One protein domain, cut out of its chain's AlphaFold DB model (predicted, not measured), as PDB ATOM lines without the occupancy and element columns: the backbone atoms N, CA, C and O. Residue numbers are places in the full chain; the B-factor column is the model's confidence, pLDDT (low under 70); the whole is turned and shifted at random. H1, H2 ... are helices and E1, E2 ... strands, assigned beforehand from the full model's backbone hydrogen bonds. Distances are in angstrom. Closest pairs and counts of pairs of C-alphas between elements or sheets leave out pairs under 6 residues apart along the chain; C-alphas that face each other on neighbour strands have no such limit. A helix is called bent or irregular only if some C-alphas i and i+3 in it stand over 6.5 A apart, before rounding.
ATOM      1  N   ILE A  65     221.759 140.716 130.568       96.88
ATOM      2  CA  ILE A  65     221.789 141.388 131.871       96.88
ATOM      3  C   ILE A  65     222.411 140.458 132.914       96.88
ATOM      4  O   ILE A  65     222.032 139.294 133.018       96.88
ATOM      5  N   LYS A  66     223.355 140.971 133.702       97.00
ATOM      6  CA  LYS A  66     223.890 140.297 134.892       97.00
ATOM      7  C   LYS A  66     223.388 141.058 136.110       97.00
ATOM      8  O   LYS A  66     223.540 142.274 136.149       97.00
ATOM      9  N   ASN A  67     222.800 140.359 137.068       96.19
ATOM     10  CA  ASN A  67     222.226 140.984 138.256       96.19
ATOM     11  C   ASN A  67     222.401 140.047 139.449       96.19
ATOM     12  O   ASN A  67     222.191 138.847 139.308       96.19
ATOM     13  N   ASP A  68     222.847 140.563 140.584       96.50
ATOM     14  CA  ASP A  68     222.781 139.853 141.858       96.50
ATOM     15  C   ASP A  68     221.321 139.644 142.291       96.50
ATOM     16  O   ASP A  68     220.405 140.232 141.726       96.50
ATOM     17  N   TRP A  69     221.073 138.697 143.198       96.81
ATOM     18  CA  TRP A  69     219.710 138.299 143.539       96.81
ATOM     19  C   TRP A  69     219.611 137.655 144.922       96.81
ATOM     20  O   TRP A  69     220.447 136.824 145.288       96.81
ATOM     21  N   ASP A  70     218.543 137.978 145.645       95.88
ATOM     22  CA  ASP A  70     218.225 137.457 146.979       95.88
ATOM     23  C   ASP A  70     216.764 136.981 147.045       95.88
ATOM     24  O   ASP A  70     215.953 137.260 146.158       95.88
ATOM     25  N   TYR A  71     216.420 136.216 148.080       93.06
ATOM     26  CA  TYR A  71     215.028 135.854 148.362       93.06
ATOM     27  C   TYR A  71     214.232 136.975 148.996       93.06
ATOM     28  O   TYR A  71     213.019 137.063 148.784       93.06
ATOM     29  N   ASN A  72     214.897 137.757 149.837       96.38
ATOM     30  CA  ASN A  72     214.305 138.920 150.458       96.38
ATOM     31  C   ASN A  72     214.378 140.071 149.469       96.38
ATOM     32  O   ASN A  72     215.349 140.218 148.728       96.38
ATOM     33  N   THR A  73     213.336 140.887 149.469       96.19
ATOM     34  CA  THR A  73     213.301 142.065 148.613       96.19
ATOM     35  C   THR A  73     214.354 143.065 149.081       96.19
ATOM     36  O   THR A  73     214.749 143.074 150.255       96.19
ATOM     37  N   VAL A  74     214.826 143.921 148.182       95.19
ATOM     38  CA  VAL A  74     215.862 144.891 148.539       95.19
ATOM     39  C   VAL A  74     215.354 145.884 149.588       95.19
ATOM     40  O   VAL A  74     216.087 146.209 150.522       95.19
ATOM     41  N   ASP A  75     214.066 146.232 149.555       92.62
ATOM     42  CA  ASP A  75     213.425 147.035 150.604       92.62
ATOM     43  C   ASP A  75     213.446 146.346 151.987       92.62
ATOM     44  O   ASP A  75     213.671 146.991 153.013       92.62
ATOM     45  N   GLN A  76     213.272 145.016 152.050       94.06
ATOM     46  CA  GLN A  76     213.374 144.264 153.312       94.06
ATOM     47  C   GLN A  76     214.802 144.257 153.869       94.06
ATOM     48  O   GLN A  76     215.000 144.197 155.087       94.06
ATOM     49  N   LEU A  77     215.794 144.304 152.982       94.88
ATOM     50  CA  LEU A  77     217.213 144.277 153.319       94.88
ATOM     51  C   LEU A  77     217.777 145.666 153.649       94.88
ATOM     52  O   LEU A  77     218.806 145.755 154.325       94.88
ATOM     53  N   PHE A  78     217.098 146.744 153.246       91.56
ATOM     54  CA  PHE A  78     217.614 148.109 153.343       91.56
ATOM     55  C   PHE A  78     217.988 148.534 154.767       91.56
ATOM     56  O   PHE A  78     219.040 149.128 154.986       91.56
ATOM     57  N   MET A  79     217.185 148.173 155.773       87.81
ATOM     58  CA  MET A  79     217.489 148.515 157.171       87.81
ATOM     59  C   MET A  79     218.781 147.864 157.680       87.81
ATOM     60  O   MET A  79     219.491 148.451 158.502       87.81
ATOM     61  N   THR A  80     219.088 146.656 157.203       91.25
ATOM     62  CA  THR A  80     220.364 145.985 157.479       91.25
ATOM     63  C   THR A  80     221.485 146.690 156.725       91.25
ATOM     64  O   THR A  80     222.482 147.059 157.345       91.25
ATOM     65  N   ALA A  81     221.280 146.960 155.429       91.69
ATOM     66  CA  ALA A  81     222.244 147.650 154.575       91.69
ATOM     67  C   ALA A  81     222.690 148.994 155.178       91.69
ATOM     68  O   ALA A  81     223.877 149.226 155.397       91.69
ATOM     69  N   GLN A  82     221.726 149.811 155.601       87.50
ATOM     70  CA  GLN A  82     221.957 151.145 156.155       87.50
ATOM     71  C   GLN A  82     222.746 151.148 157.477       87.50
ATOM     72  O   GLN A  82     223.378 152.147 157.849       87.50
ATOM     73  N   LYS A  83     222.692 150.048 158.233       87.19
ATOM     74  CA  LYS A  83     223.311 149.934 159.557       87.19
ATOM     75  C   LYS A  83     224.676 149.249 159.504       87.19
ATOM     76  O   LYS A  83     225.640 149.725 160.127       87.19
ATOM     77  N   ASP A  84     224.725 148.137 158.782       89.38
ATOM     78  CA  ASP A  84     225.810 147.162 158.818       89.38
ATOM     79  C   ASP A  84     226.605 147.121 157.496       89.38
ATOM     80  O   ASP A  84     227.704 146.573 157.473       89.38
ATOM     81  N   GLY A  85     226.128 147.804 156.448       89.06
ATOM     82  CA  GLY A  85     226.662 147.757 155.084       89.06
ATOM     83  C   GLY A  85     225.900 146.752 154.207       89.06
ATOM     84  O   GLY A  85     225.105 145.972 154.741       89.06
ATOM     85  N   PRO A  86     226.115 146.757 152.875       91.88
ATOM     86  CA  PRO A  86     225.414 145.869 151.950       91.88
ATOM     87  C   PRO A  86     225.459 144.401 152.411       91.88
ATOM     88  O   PRO A  86     226.545 143.900 152.711       91.88
ATOM     89  N   PRO A  87     224.311 143.706 152.499       94.12
ATOM     90  CA  PRO A  87     224.284 142.318 152.944       94.12
ATOM     91  C   PRO A  87     224.872 141.379 151.885       94.12
ATOM     92  O   PRO A  87     224.846 141.667 150.688       94.12
ATOM     93  N   THR A  88     225.344 140.209 152.321       95.88
ATOM     94  CA  THR A  88     225.654 139.104 151.411       95.88
ATOM     95  C   THR A  88     224.371 138.637 150.722       95.88
ATOM     96  O   THR A  88     223.453 138.192 151.408       95.88
ATOM     97  N   LEU A  89     224.327 138.684 149.389       95.88
ATOM     98  CA  LEU A  89     223.167 138.213 148.622       95.88
ATOM     99  C   LEU A  89     223.280 136.723 148.277       95.88
ATOM    100  O   LEU A  89     224.380 136.192 148.088       95.88
ATOM    101  N   ASP A  90     222.145 136.034 148.170       95.12
ATOM    102  CA  ASP A  90     222.113 134.578 147.990       95.12
ATOM    103  C   ASP A  90     222.733 134.085 146.675       95.12
ATOM    104  O   ASP A  90     223.410 133.052 146.647       95.12
ATOM    105  N   THR A  91     222.465 134.756 145.556       95.38
ATOM    106  CA  THR A  91     222.876 134.300 144.221       95.38
ATOM    107  C   THR A  91     222.980 135.468 143.241       95.38
ATOM    108  O   THR A  91     222.975 136.632 143.627       95.38
ATOM    109  N   ALA A  92     223.135 135.164 141.959       96.81
ATOM    110  CA  ALA A  92     222.991 136.114 140.871       96.81
ATOM    111  C   ALA A  92     222.384 135.412 139.651       96.81
ATOM    112  O   ALA A  92     222.391 134.178 139.540       96.81
ATOM    113  N   LEU A  93     221.859 136.206 138.730       97.38
ATOM    114  CA  LEU A  93     221.161 135.804 137.524       97.38
ATOM    115  C   LEU A  93     221.941 136.247 136.286       97.38
ATOM    116  O   LEU A  93     222.512 137.339 136.231       97.38
ATOM    117  N   ILE A  94     221.911 135.402 135.256       98.12
ATOM    118  CA  ILE A  94     222.319 135.767 133.901       98.12
ATOM    119  C   ILE A  94     221.050 135.773 133.060       98.12
ATOM    120  O   ILE A  94     220.374 134.756 132.926       98.12
ATOM    121  N   ASN A  95     220.714 136.940 132.530       96.94
ATOM    122  CA  ASN A  95     219.518 137.209 131.745       96.94
ATOM    123  C   ASN A  95     218.222 136.707 132.415       96.94
ATOM    124  O   ASN A  95     217.396 136.040 131.793       96.94
ATOM    125  N   GLY A  96     218.086 136.985 133.716       96.25
ATOM    126  CA  GLY A  96     216.898 136.654 134.510       96.25
ATOM    127  C   GLY A  96     216.798 135.200 134.976       96.25
ATOM    128  O   GLY A  96     215.780 134.827 135.548       96.25
ATOM    129  N   THR A  97     217.822 134.365 134.762       96.19
ATOM    130  CA  THR A  97     217.782 132.972 135.221       96.19
ATOM    131  C   THR A  97     219.109 132.481 135.789       96.19
ATOM    132  O   THR A  97     220.195 132.890 135.372       96.19
ATOM    133  N   ASN A  98     219.011 131.559 136.742       96.12
ATOM    134  CA  ASN A  98     220.103 130.716 137.202       96.12
ATOM    135  C   ASN A  98     219.530 129.450 137.860       96.12
ATOM    136  O   ASN A  98     218.323 129.331 138.086       96.12
ATOM    137  N   VAL A  99     220.402 128.497 138.175       94.62
ATOM    138  CA  VAL A  99     220.067 127.393 139.077       94.62
ATOM    139  C   VAL A  99     220.249 127.811 140.533       94.62
ATOM    140  O   VAL A  99     221.078 128.667 140.841       94.62
ATOM    141  N   PHE A 100     219.525 127.154 141.435       91.88
ATOM    142  CA  PHE A 100     219.690 127.303 142.875       91.88
ATOM    143  C   PHE A 100     220.002 125.968 143.566       91.88
ATOM    144  O   PHE A 100     219.532 124.914 143.140       91.88
ATOM    145  N   GLY A 101     220.801 126.018 144.638       88.75
ATOM    146  CA  GLY A 101     221.311 124.857 145.374       88.75
ATOM    147  C   GLY A 101     222.741 124.467 144.984       88.75
ATOM    148  O   GLY A 101     223.332 125.036 144.064       88.75
ATOM    149  N   THR A 102     223.306 123.481 145.690       87.88
ATOM    150  CA  THR A 102     224.700 123.037 145.513       87.88
ATOM    151  C   THR A 102     224.985 122.622 144.070       87.88
ATOM    152  O   THR A 102     224.296 121.756 143.521       87.88
ATOM    153  N   ASP A 103     226.016 123.226 143.475       87.31
ATOM    154  CA  ASP A 103     226.395 122.988 142.080       87.31
ATOM    155  C   ASP A 103     226.660 121.506 141.787       87.31
ATOM    156  O   ASP A 103     227.295 120.801 142.573       87.31
ATOM    157  N   GLY A 104     226.143 121.025 140.655       82.31
ATOM    158  CA  GLY A 104     226.320 119.647 140.194       82.31
ATOM    159  C   GLY A 104     225.493 118.593 140.936       82.31
ATOM    160  O   GLY A 104     225.644 117.402 140.660       82.31
ATOM    161  N   THR A 105     224.614 118.987 141.863       86.31
ATOM    162  CA  THR A 105     223.736 118.046 142.573       86.31
ATOM    163  C   THR A 105     222.379 117.892 141.887       86.31
ATOM    164  O   THR A 105     221.875 118.804 141.238       86.31
ATOM    165  N   VAL A 106     221.739 116.734 142.069       84.69
ATOM    166  CA  VAL A 106     220.413 116.438 141.485       84.69
ATOM    167  C   VAL A 106     219.271 117.271 142.077       84.69
ATOM    168  O   VAL A 106     218.176 117.274 141.527       84.69
ATOM    169  N   ASN A 107     219.517 117.962 143.194       88.06
ATOM    170  CA  ASN A 107     218.512 118.747 143.911       88.06
ATOM    171  C   ASN A 107     218.470 120.215 143.464       88.06
ATOM    172  O   ASN A 107     217.750 121.005 144.074       88.06
ATOM    173  N   GLN A 108     219.248 120.597 142.445       90.81
ATOM    174  CA  GLN A 108     219.188 121.954 141.917       90.81
ATOM    175  C   GLN A 108     217.825 122.239 141.280       90.81
ATOM    176  O   GLN A 108     217.256 121.399 140.580       90.81
ATOM    177  N   THR A 109     217.317 123.445 141.507       92.06
ATOM    178  CA  THR A 109     216.109 123.973 140.861       92.06
ATOM    179  C   THR A 109     216.472 125.144 139.952       92.06
ATOM    180  O   THR A 109     217.587 125.657 140.018       92.06
ATOM    181  N   GLY A 110     215.552 125.570 139.086       92.56
ATOM    182  CA  GLY A 110     215.813 126.635 138.112       92.56
ATOM    183  C   GLY A 110     216.575 126.146 136.878       92.56
ATOM    184  O   GLY A 110     216.789 124.948 136.684       92.56
ATOM    185  N   THR A 111     216.948 127.079 136.006       93.31
ATOM    186  CA  THR A 111     217.625 126.781 134.738       93.31
ATOM    187  C   THR A 111     218.762 127.765 134.491       93.31
ATOM    188  O   THR A 111     218.710 128.933 134.869       93.31
ATOM    189  N   ARG A 112     219.834 127.294 133.851       94.31
ATOM    190  CA  ARG A 112     220.939 128.166 133.435       94.31
ATOM    191  C   ARG A 112     220.604 128.840 132.113       94.31
ATOM    192  O   ARG A 112     220.077 128.191 131.206       94.31
ATOM    193  N   PHE A 113     220.992 130.105 131.988       95.75
ATOM    194  CA  PHE A 113     220.964 130.792 130.705       95.75
ATOM    195  C   PHE A 113     221.856 130.059 129.703       95.75
ATOM    196  O   PHE A 113     222.949 129.602 130.046       95.75
ATOM    197  N   ASN A 114     221.395 129.944 128.463       94.00
ATOM    198  CA  ASN A 114     222.212 129.424 127.385       94.00
ATOM    199  C   ASN A 114     221.893 130.112 126.064       94.00
ATOM    200  O   ASN A 114     220.771 130.566 125.853       94.00
ATOM    201  N   THR A 115     222.895 130.192 125.195       93.38
ATOM    202  CA  THR A 115     222.752 130.778 123.861       93.38
ATOM    203  C   THR A 115     223.705 130.116 122.869       93.38
ATOM    204  O   THR A 115     224.790 129.659 123.245       93.38
ATOM    205  N   SER A 116     223.290 130.039 121.607       91.38
ATOM    206  CA  SER A 116     224.084 129.463 120.523       91.38
ATOM    207  C   SER A 116     224.863 130.534 119.765       91.38
ATOM    208  O   SER A 116     224.384 131.657 119.608       91.38
ATOM    209  N   PHE A 117     226.028 130.169 119.236       86.25
ATOM    210  CA  PHE A 117     226.762 130.951 118.242       86.25
ATOM    211  C   PHE A 117     227.014 130.095 117.003       86.25
ATOM    212  O   PHE A 117     227.239 128.886 117.100       86.25
ATOM    213  N   THR A 118     226.978 130.727 115.834       81.94
ATOM    214  CA  THR A 118     227.388 130.085 114.586       81.94
ATOM    215  C   THR A 118     228.909 130.029 114.558       81.94
ATOM    216  O   THR A 118     229.566 131.039 114.785       81.94
ATOM    217  N   ALA A 119     229.466 128.843 114.325       72.75
ATOM    218  CA  ALA A 119     230.903 128.695 114.143       72.75
ATOM    219  C   ALA A 119     231.298 129.184 112.746       72.75
ATOM    220  O   ALA A 119     230.736 128.712 111.752       72.75
ATOM    221  N   GLU A 120     232.288 130.066 112.664       66.56
ATOM    222  CA  GLU A 120     232.839 130.541 111.400       66.56
ATOM    223  C   GLU A 120     234.250 129.979 111.204       66.56
ATOM    224  O   GLU A 120     235.125 130.068 112.054       66.56
ATOM    225  N   LEU A 121     234.496 129.370 110.041       56.75
ATOM    226  CA  LEU A 121     235.787 128.750 109.704       56.75
ATOM    227  C   LEU A 121     236.882 129.769 109.329       56.75
ATOM    228  O   LEU A 121     237.980 129.367 108.933       56.75
ATOM    229  N   LEU A 122     236.587 131.069 109.393       54.28
ATOM    230  CA  LEU A 122     237.547 132.136 109.127       54.28
ATOM    231  C   LEU A 122     238.218 132.570 110.432       54.28
ATOM    232  O   LEU A 122     237.641 132.469 111.505       54.28
ATOM    233  N   THR A 123     239.470 133.016 110.320       51.91
ATOM    234  CA  THR A 123     240.343 133.508 111.399       51.91
ATOM    235  C   THR A 123     239.814 134.793 112.043       51.91
ATOM    236  O   THR A 123     240.485 135.822 112.002       51.91
ATOM    237  N   ASP A 124     238.611 134.758 112.605       53.22
ATOM    238  CA  ASP A 124     238.187 135.737 113.589       53.22
ATOM    239  C   ASP A 124     238.566 135.218 114.981       53.22
ATOM    240  O   ASP A 124     238.324 134.063 115.332       53.22
ATOM    241  N   CYS A 125     239.247 136.052 115.764       53.69
ATOM    242  CA  CYS A 125     239.905 135.659 117.012       53.69
ATOM    243  C   CYS A 125     238.909 135.272 118.121       53.69
ATOM    244  O   CYS A 125     239.311 134.704 119.141       53.69
ATOM    245  N   ALA A 126     237.626 135.601 117.943       62.81
ATOM    246  CA  ALA A 126     236.571 135.337 118.911       62.81
ATOM    247  C   ALA A 126     236.022 133.899 118.847       62.81
ATOM    248  O   ALA A 126     235.579 133.386 119.875       62.81
ATOM    249  N   ASP A 127     236.063 133.227 117.689       73.06
ATOM    250  CA  ASP A 127     235.574 131.848 117.579       73.06
ATOM    251  C   ASP A 127     236.583 130.860 118.191       73.06
ATOM    252  O   ASP A 127     237.756 130.807 117.822       73.06
ATOM    253  N   GLN A 128     236.115 130.057 119.148       82.38
ATOM    254  CA  GLN A 128     236.899 129.035 119.841       82.38
ATOM    255  C   GLN A 128     236.347 127.619 119.608       82.38
ATOM    256  O   GLN A 128     236.631 126.697 120.374       82.38
ATOM    257  N   VAL A 129     235.595 127.389 118.526       82.50
ATOM    258  CA  VAL A 129     235.006 126.087 118.161       82.50
ATOM    259  C   VAL A 129     236.026 124.943 118.034       82.50
ATOM    260  O   VAL A 129     235.659 123.763 118.139       82.50
ATOM    261  N   SER A 130     237.306 125.262 117.803       84.25
ATOM    262  CA  SER A 130     238.413 124.297 117.794       84.25
ATOM    263  C   SER A 130     238.833 123.836 119.193       84.25
ATOM    264  O   SER A 130     239.454 122.783 119.317       84.25
ATOM    265  N   VAL A 131     238.511 124.605 120.237       86.81
ATOM    266  CA  VAL A 131     238.830 124.302 121.640       86.81
ATOM    267  C   VAL A 131     237.738 123.435 122.268       86.81
ATOM    268  O   VAL A 131     238.039 122.404 122.867       86.81
ATOM    269  N   ALA A 132     236.467 123.819 122.120       88.19
ATOM    270  CA  ALA A 132     235.324 123.059 122.629       88.19
ATOM    271  C   ALA A 132     234.035 123.366 121.847       88.19
ATOM    272  O   ALA A 132     233.971 124.297 121.052       88.19
ATOM    273  N   LYS A 133     232.985 122.565 122.071       89.94
ATOM    274  CA  LYS A 133     231.641 122.802 121.500       89.94
ATOM    275  C   LYS A 133     230.690 123.531 122.441       89.94
ATOM    276  O   LYS A 133     229.755 124.163 121.964       89.94
ATOM    277  N   ASN A 134     230.937 123.437 123.746       92.00
ATOM    278  CA  ASN A 134     230.161 124.078 124.798       92.00
ATOM    279  C   ASN A 134     231.147 124.749 125.760       92.00
ATOM    280  O   ASN A 134     232.102 124.102 126.199       92.00
ATOM    281  N   PHE A 135     230.903 126.011 126.094       93.31
ATOM    282  CA  PHE A 135     231.721 126.840 126.974       93.31
ATOM    283  C   PHE A 135     230.888 127.343 128.141       93.31
ATOM    284  O   PHE A 135     229.723 127.707 127.974       93.31
ATOM    285  N   TRP A 136     231.487 127.399 129.327       94.31
ATOM    286  CA  TRP A 136     230.879 128.118 130.442       94.31
ATOM    287  C   TRP A 136     230.876 129.625 130.170       94.31
ATOM    288  O   TRP A 136     231.912 130.200 129.847       94.31
ATOM    289  N   LEU A 137     229.717 130.256 130.357       94.38
ATOM    290  CA  LEU A 137     229.580 131.703 130.501       94.38
ATOM    291  C   LEU A 137     229.521 132.006 131.999       94.38
ATOM    292  O   LEU A 137     228.537 131.669 132.655       94.38
ATOM    293  N   CYS A 138     230.568 132.616 132.542       93.56
ATOM    294  CA  CYS A 138     230.685 132.875 133.975       93.56
ATOM    295  C   CYS A 138     230.426 134.354 134.280       93.56
ATOM    296  O   CYS A 138     231.042 135.222 133.664       93.56
ATOM    297  N   ALA A 139     229.572 134.640 135.263       94.56
ATOM    298  CA  ALA A 139     229.412 135.977 135.829       94.56
ATOM    299  C   ALA A 139     229.835 135.928 137.299       94.56
ATOM    300  O   ALA A 139     229.025 135.634 138.167       94.56
ATOM    301  N   ILE A 140     231.125 136.137 137.563       93.25
ATOM    302  CA  ILE A 140     231.706 135.914 138.889       93.25
ATOM    303  C   ILE A 140     231.715 137.232 139.677       93.25
ATOM    304  O   ILE A 140     232.418 138.160 139.255       93.25
ATOM    305  N   PRO A 141     230.977 137.333 140.801       93.94
ATOM    306  CA  PRO A 141     231.061 138.482 141.697       93.94
ATOM    307  C   PRO A 141     232.494 138.654 142.206       93.94
ATOM    308  O   PRO A 141     233.139 137.681 142.602       93.94
ATOM    309  N   GLN A 142     233.009 139.881 142.162       93.06
ATOM    310  CA  GLN A 142     234.352 140.185 142.649       93.06
ATOM    311  C   GLN A 142     234.294 140.409 144.162       93.06
ATOM    312  O   GLN A 142     233.688 141.375 144.627       93.06
ATOM    313  N   ASN A 143     234.969 139.563 144.939       91.31
ATOM    314  CA  ASN A 143     235.013 139.660 146.403       91.31
ATOM    315  C   ASN A 143     235.617 140.985 146.902       91.31
ATOM    316  O   ASN A 143     235.494 141.311 148.074       91.31
ATOM    317  N   ALA A 144     236.315 141.732 146.039       88.75
ATOM    318  CA  ALA A 144     236.876 143.038 146.387       88.75
ATOM    319  C   ALA A 144     235.807 144.140 146.583       88.75
ATOM    320  O   ALA A 144     236.121 145.182 147.145       88.75
ATOM    321  N   CYS A 145     234.564 143.938 146.132       92.19
ATOM    322  CA  CYS A 145     233.480 144.924 146.271       92.19
ATOM    323  C   CYS A 145     232.079 144.309 146.326       92.19
ATOM    324  O   CYS A 145     231.087 145.023 146.210       92.19
ATOM    325  N   SER A 146     231.977 142.990 146.461       93.56
ATOM    326  CA  SER A 146     230.694 142.304 146.549       93.56
ATOM    327  C   SER A 146     230.805 141.086 147.447       93.56
ATOM    328  O   SER A 146     231.850 140.436 147.509       93.56
ATOM    329  N   GLU A 147     229.705 140.761 148.114       94.38
ATOM    330  CA  GLU A 147     229.551 139.529 148.870       94.38
ATOM    331  C   GLU A 147     228.371 138.748 148.301       94.38
ATOM    332  O   GLU A 147     227.248 139.245 148.224       94.38
ATOM    333  N   ASN A 148     228.625 137.508 147.888       95.25
ATOM    334  CA  ASN A 148     227.605 136.619 147.354       95.25
ATOM    335  C   ASN A 148     227.786 135.220 147.943       95.25
ATOM    336  O   ASN A 148     228.917 134.741 148.047       95.25
ATOM    337  N   ALA A 149     226.697 134.546 148.311       95.06
ATOM    338  CA  ALA A 149     226.754 133.216 148.913       95.06
ATOM    339  C   ALA A 149     227.074 132.107 147.892       95.06
ATOM    340  O   ALA A 149     227.553 131.036 148.272       95.06
ATOM    341  N   ASN A 150     226.854 132.352 146.593       92.94
ATOM    342  CA  ASN A 150     227.062 131.375 145.520       92.94
ATOM    343  C   ASN A 150     227.931 131.909 144.356       92.94
ATOM    344  O   ASN A 150     227.584 131.711 143.187       92.94
ATOM    345  N   PRO A 151     229.114 132.503 144.618       91.06
ATOM    346  CA  PRO A 151     229.857 133.295 143.630       91.06
ATOM    347  C   PRO A 151     230.403 132.459 142.460       91.06
ATOM    348  O   PRO A 151     230.654 132.975 141.375       91.06
ATOM    349  N   THR A 152     230.570 131.146 142.646       90.94
ATOM    350  CA  THR A 152     231.063 130.216 141.615       90.94
ATOM    351  C   THR A 152     229.946 129.528 140.828       90.94
ATOM    352  O   THR A 152     230.217 128.834 139.842       90.94
ATOM    353  N   ASN A 153     228.688 129.702 141.245       93.12
ATOM    354  CA  ASN A 153     227.535 129.009 140.674       93.12
ATOM    355  C   ASN A 153     226.660 129.905 139.778       93.12
ATOM    356  O   ASN A 153     225.600 129.487 139.307       93.12
ATOM    357  N   VAL A 154     227.127 131.117 139.487       94.56
ATOM    358  CA  VAL A 154     226.502 132.060 138.556       94.56
ATOM    359  C   VAL A 154     227.044 131.798 137.152       94.56
ATOM    360  O   VAL A 154     228.022 132.398 136.695       94.56
ATOM    361  N   LYS A 155     226.445 130.804 136.489       94.50
ATOM    362  CA  LYS A 155     226.908 130.314 135.185       94.50
ATOM    363  C   LYS A 155     225.758 130.098 134.215       94.50
ATOM    364  O   LYS A 155     224.749 129.483 134.567       94.50
ATOM    365  N   GLY A 156     225.983 130.516 132.978       94.81
ATOM    366  CA  GLY A 156     225.277 130.086 131.781       94.81
ATOM    367  C   GLY A 156     226.199 129.260 130.889       94.81
ATOM    368  O   GLY A 156     227.322 128.937 131.281       94.81
ATOM    369  N   PHE A 157     225.769 128.927 129.678       93.25
ATOM    370  CA  PHE A 157     226.667 128.306 128.708       93.25
ATOM    371  C   PHE A 157     226.415 128.752 127.273       93.25
ATOM    372  O   PHE A 157     225.286 128.990 126.850       93.25
ATOM    373  N   ILE A 158     227.509 128.849 126.532       92.75
ATOM    374  CA  ILE A 158     227.544 129.177 125.113       92.75
ATOM    375  C   ILE A 158     227.865 127.901 124.338       92.75
ATOM    376  O   ILE A 158     228.683 127.099 124.794       92.75
ATOM    377  N   TYR A 159     227.233 127.689 123.186       92.56
ATOM    378  CA  TYR A 159     227.455 126.486 122.387       92.56
ATOM    379  C   TYR A 159     227.455 126.737 120.879       92.56
ATOM    380  O   TYR A 159     226.750 127.606 120.377       92.56
ATOM    381  N   TYR A 160     228.223 125.919 120.157       88.94
ATOM    382  CA  TYR A 160     228.369 125.971 118.694       88.94
ATOM    383  C   TYR A 160     227.661 124.816 117.964       88.94
ATOM    384  O   TYR A 160     227.865 124.614 116.770       88.94
ATOM    385  N   SER A 161     226.906 123.972 118.676       81.75
ATOM    386  CA  SER A 161     226.337 122.728 118.130       81.75
ATOM    387  C   SER A 161     224.833 122.606 118.343       81.75
ATOM    388  O   SER A 161     224.337 123.019 119.385       81.75
ATOM    389  N   ASP A 162     224.147 121.880 117.457       83.12
ATOM    390  CA  ASP A 162     222.701 121.600 117.537       83.12
ATOM    391  C   ASP A 162     222.282 120.691 118.713       83.12
ATOM    392  O   ASP A 162     221.107 120.380 118.895       83.12
ATOM    393  N   SER A 163     223.235 120.192 119.501       85.31
ATOM    394  CA  SER A 163     222.988 119.311 120.649       85.31
ATOM    395  C   SER A 163     223.829 119.757 121.848       85.31
ATOM    396  O   SER A 163     224.851 119.131 122.143       85.31
ATOM    397  N   PRO A 164     223.441 120.862 122.514       86.81
ATOM    398  CA  PRO A 164     224.200 121.407 123.628       86.81
ATOM    399  C   PRO A 164     224.238 120.443 124.812       86.81
ATOM    400  O   PRO A 164     223.277 119.732 125.111       86.81
ATOM    401  N   SER A 165     225.362 120.454 125.517       89.69
ATOM    402  CA  SER A 165     225.554 119.716 126.760       89.69
ATOM    403  C   SER A 165     226.325 120.569 127.759       89.69
ATOM    404  O   SER A 165     226.921 121.586 127.401       89.69
ATOM    405  N   THR A 166     226.302 120.164 129.028       89.06
ATOM    406  CA  THR A 166     227.027 120.854 130.097       89.06
ATOM    407  C   THR A 166     228.506 121.038 129.719       89.06
ATOM    408  O   THR A 166     229.182 120.037 129.465       89.06
ATOM    409  N   PRO A 167     229.030 122.279 129.692       93.44
ATOM    410  CA  PRO A 167     230.430 122.520 129.363       93.44
ATOM    411  C   PRO A 167     231.408 121.853 130.335       93.44
ATOM    412  O   PRO A 167     231.155 121.741 131.536       93.44
ATOM    413  N   SER A 168     232.579 121.476 129.823       91.19
ATOM    414  CA  SER A 168     233.718 120.969 130.603       91.19
ATOM    415  C   SER A 168     234.926 121.916 130.588       91.19
ATOM    416  O   SER A 168     235.996 121.566 131.086       91.19
ATOM    417  N   THR A 169     234.774 123.110 130.008       92.62
ATOM    418  CA  THR A 169     235.848 124.101 129.872       92.62
ATOM    419  C   THR A 169     236.281 124.635 131.233       92.62
ATOM    420  O   THR A 169     235.477 124.758 132.154       92.62
ATOM    421  N   THR A 170     237.559 124.970 131.378       90.06
ATOM    422  CA  THR A 170     238.083 125.574 132.612       90.06
ATOM    423  C   THR A 170     238.015 127.096 132.520       90.06
ATOM    424  O   THR A 170     238.185 127.656 131.439       90.06
ATOM    425  N   ALA A 171     237.747 127.763 133.644       87.25
ATOM    426  CA  ALA A 171     237.788 129.220 133.716       87.25
ATOM    427  C   ALA A 171     239.216 129.741 133.475       87.25
ATOM    428  O   ALA A 171     240.192 129.102 133.873       87.25
ATOM    429  N   TYR A 172     239.326 130.913 132.853       86.00
ATOM    430  CA  TYR A 172     240.590 131.639 132.777       86.00
ATOM    431  C   TYR A 172     240.957 132.215 134.153       86.00
ATOM    432  O   TYR A 172     240.095 132.432 135.008       86.00
ATOM    433  N   SER A 173     242.248 132.449 134.379       88.00
ATOM    434  CA  SER A 173     242.716 133.139 135.581       88.00
ATOM    435  C   SER A 173     242.438 134.633 135.470       88.00
ATOM    436  O   SER A 173     242.744 135.238 134.449       88.00
ATOM    437  N   TYR A 174     241.897 135.220 136.530       85.81
ATOM    438  CA  TYR A 174     241.638 136.651 136.636       85.81
ATOM    439  C   TYR A 174     242.086 137.160 138.006       85.81
ATOM    440  O   TYR A 174     242.243 136.383 138.954       85.81
ATOM    441  N   THR A 175     242.299 138.467 138.101       89.69
ATOM    442  CA  THR A 175     242.606 139.141 139.362       89.69
ATOM    443  C   THR A 175     241.298 139.556 140.016       89.69
ATOM    444  O   THR A 175     240.477 140.205 139.380       89.69
ATOM    445  N   ASN A 176     241.106 139.188 141.283       90.25
ATOM    446  CA  ASN A 176     239.961 139.658 142.052       90.25
ATOM    447  C   ASN A 176     240.148 141.137 142.419       90.25
ATOM    448  O   ASN A 176     240.869 141.448 143.369       90.25
ATOM    449  N   SER A 177     239.516 142.026 141.661       91.44
ATOM    450  CA  SER A 177     239.619 143.479 141.812       91.44
ATOM    451  C   SER A 177     238.349 144.170 141.330       91.44
ATOM    452  O   SER A 177     237.660 143.660 140.452       91.44
ATOM    453  N   CYS A 178     238.064 145.349 141.879       93.94
ATOM    454  CA  CYS A 178     236.899 146.151 141.513       93.94
ATOM    455  C   CYS A 178     237.329 147.432 140.814       93.94
ATOM    456  O   CYS A 178     237.275 148.528 141.368       93.94
TER     457      CYS A 178
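This is residues 65 to 178 of the 357 residues of an uncharacterized protein of Penicillium arizonense (UniProt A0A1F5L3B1). With little regular structure, this elongated, largely looped body has two small sheets, E1 with E2 and then E3 E5 E4, between H1 at one end, where residues 79 to 85 stick out, and loop 117 to 133 at the other. The 114 printed residues include one named helix and five named strands, E1 H1 E2 E3 E4 E5, class mixed, with 32 residues in them. The whole is loose, radius of gyration of the C-alphas 16.7 A, spans 55 by 32 by 21 A.

E1, residues 66 to 69, begins at C-alpha (223.890, 140.297, 134.892). H1, 74 to 84, 14.5 A long, is irregular: C-alphas 76 and 79 are 7.1 A apart. E2 is 91 to 94, E3 114 to 116, E4 134 to 138 and E5 155 to 159, 13.4 A long, ending at C-alpha (227.455, 126.486, 122.387).

E1 and E2 are antiparallel, N 69 to O 91 2.8 A. In H1, 4 of 7 O i to N i+4 pairs are within hydrogen-bond range; H1 is not on the sheet E3 E5 E4. E3 and E5 are parallel, N 115 to O 157 3.1 A. E4 and E5 form an antiparallel hairpin, N 135 to O 158 2.8 A. The closest C-alphas of E2 and E5, Ile 94 and Gly 156, are 6.7 A apart.

The farthest C-alphas, Lys 83 and Leu 121, are 55.6 A apart. The printed part has no cut; links E2 to E3, E3 to E4 and E4 to E5 are long. Residues 120 to 126 have pLDDT under 70.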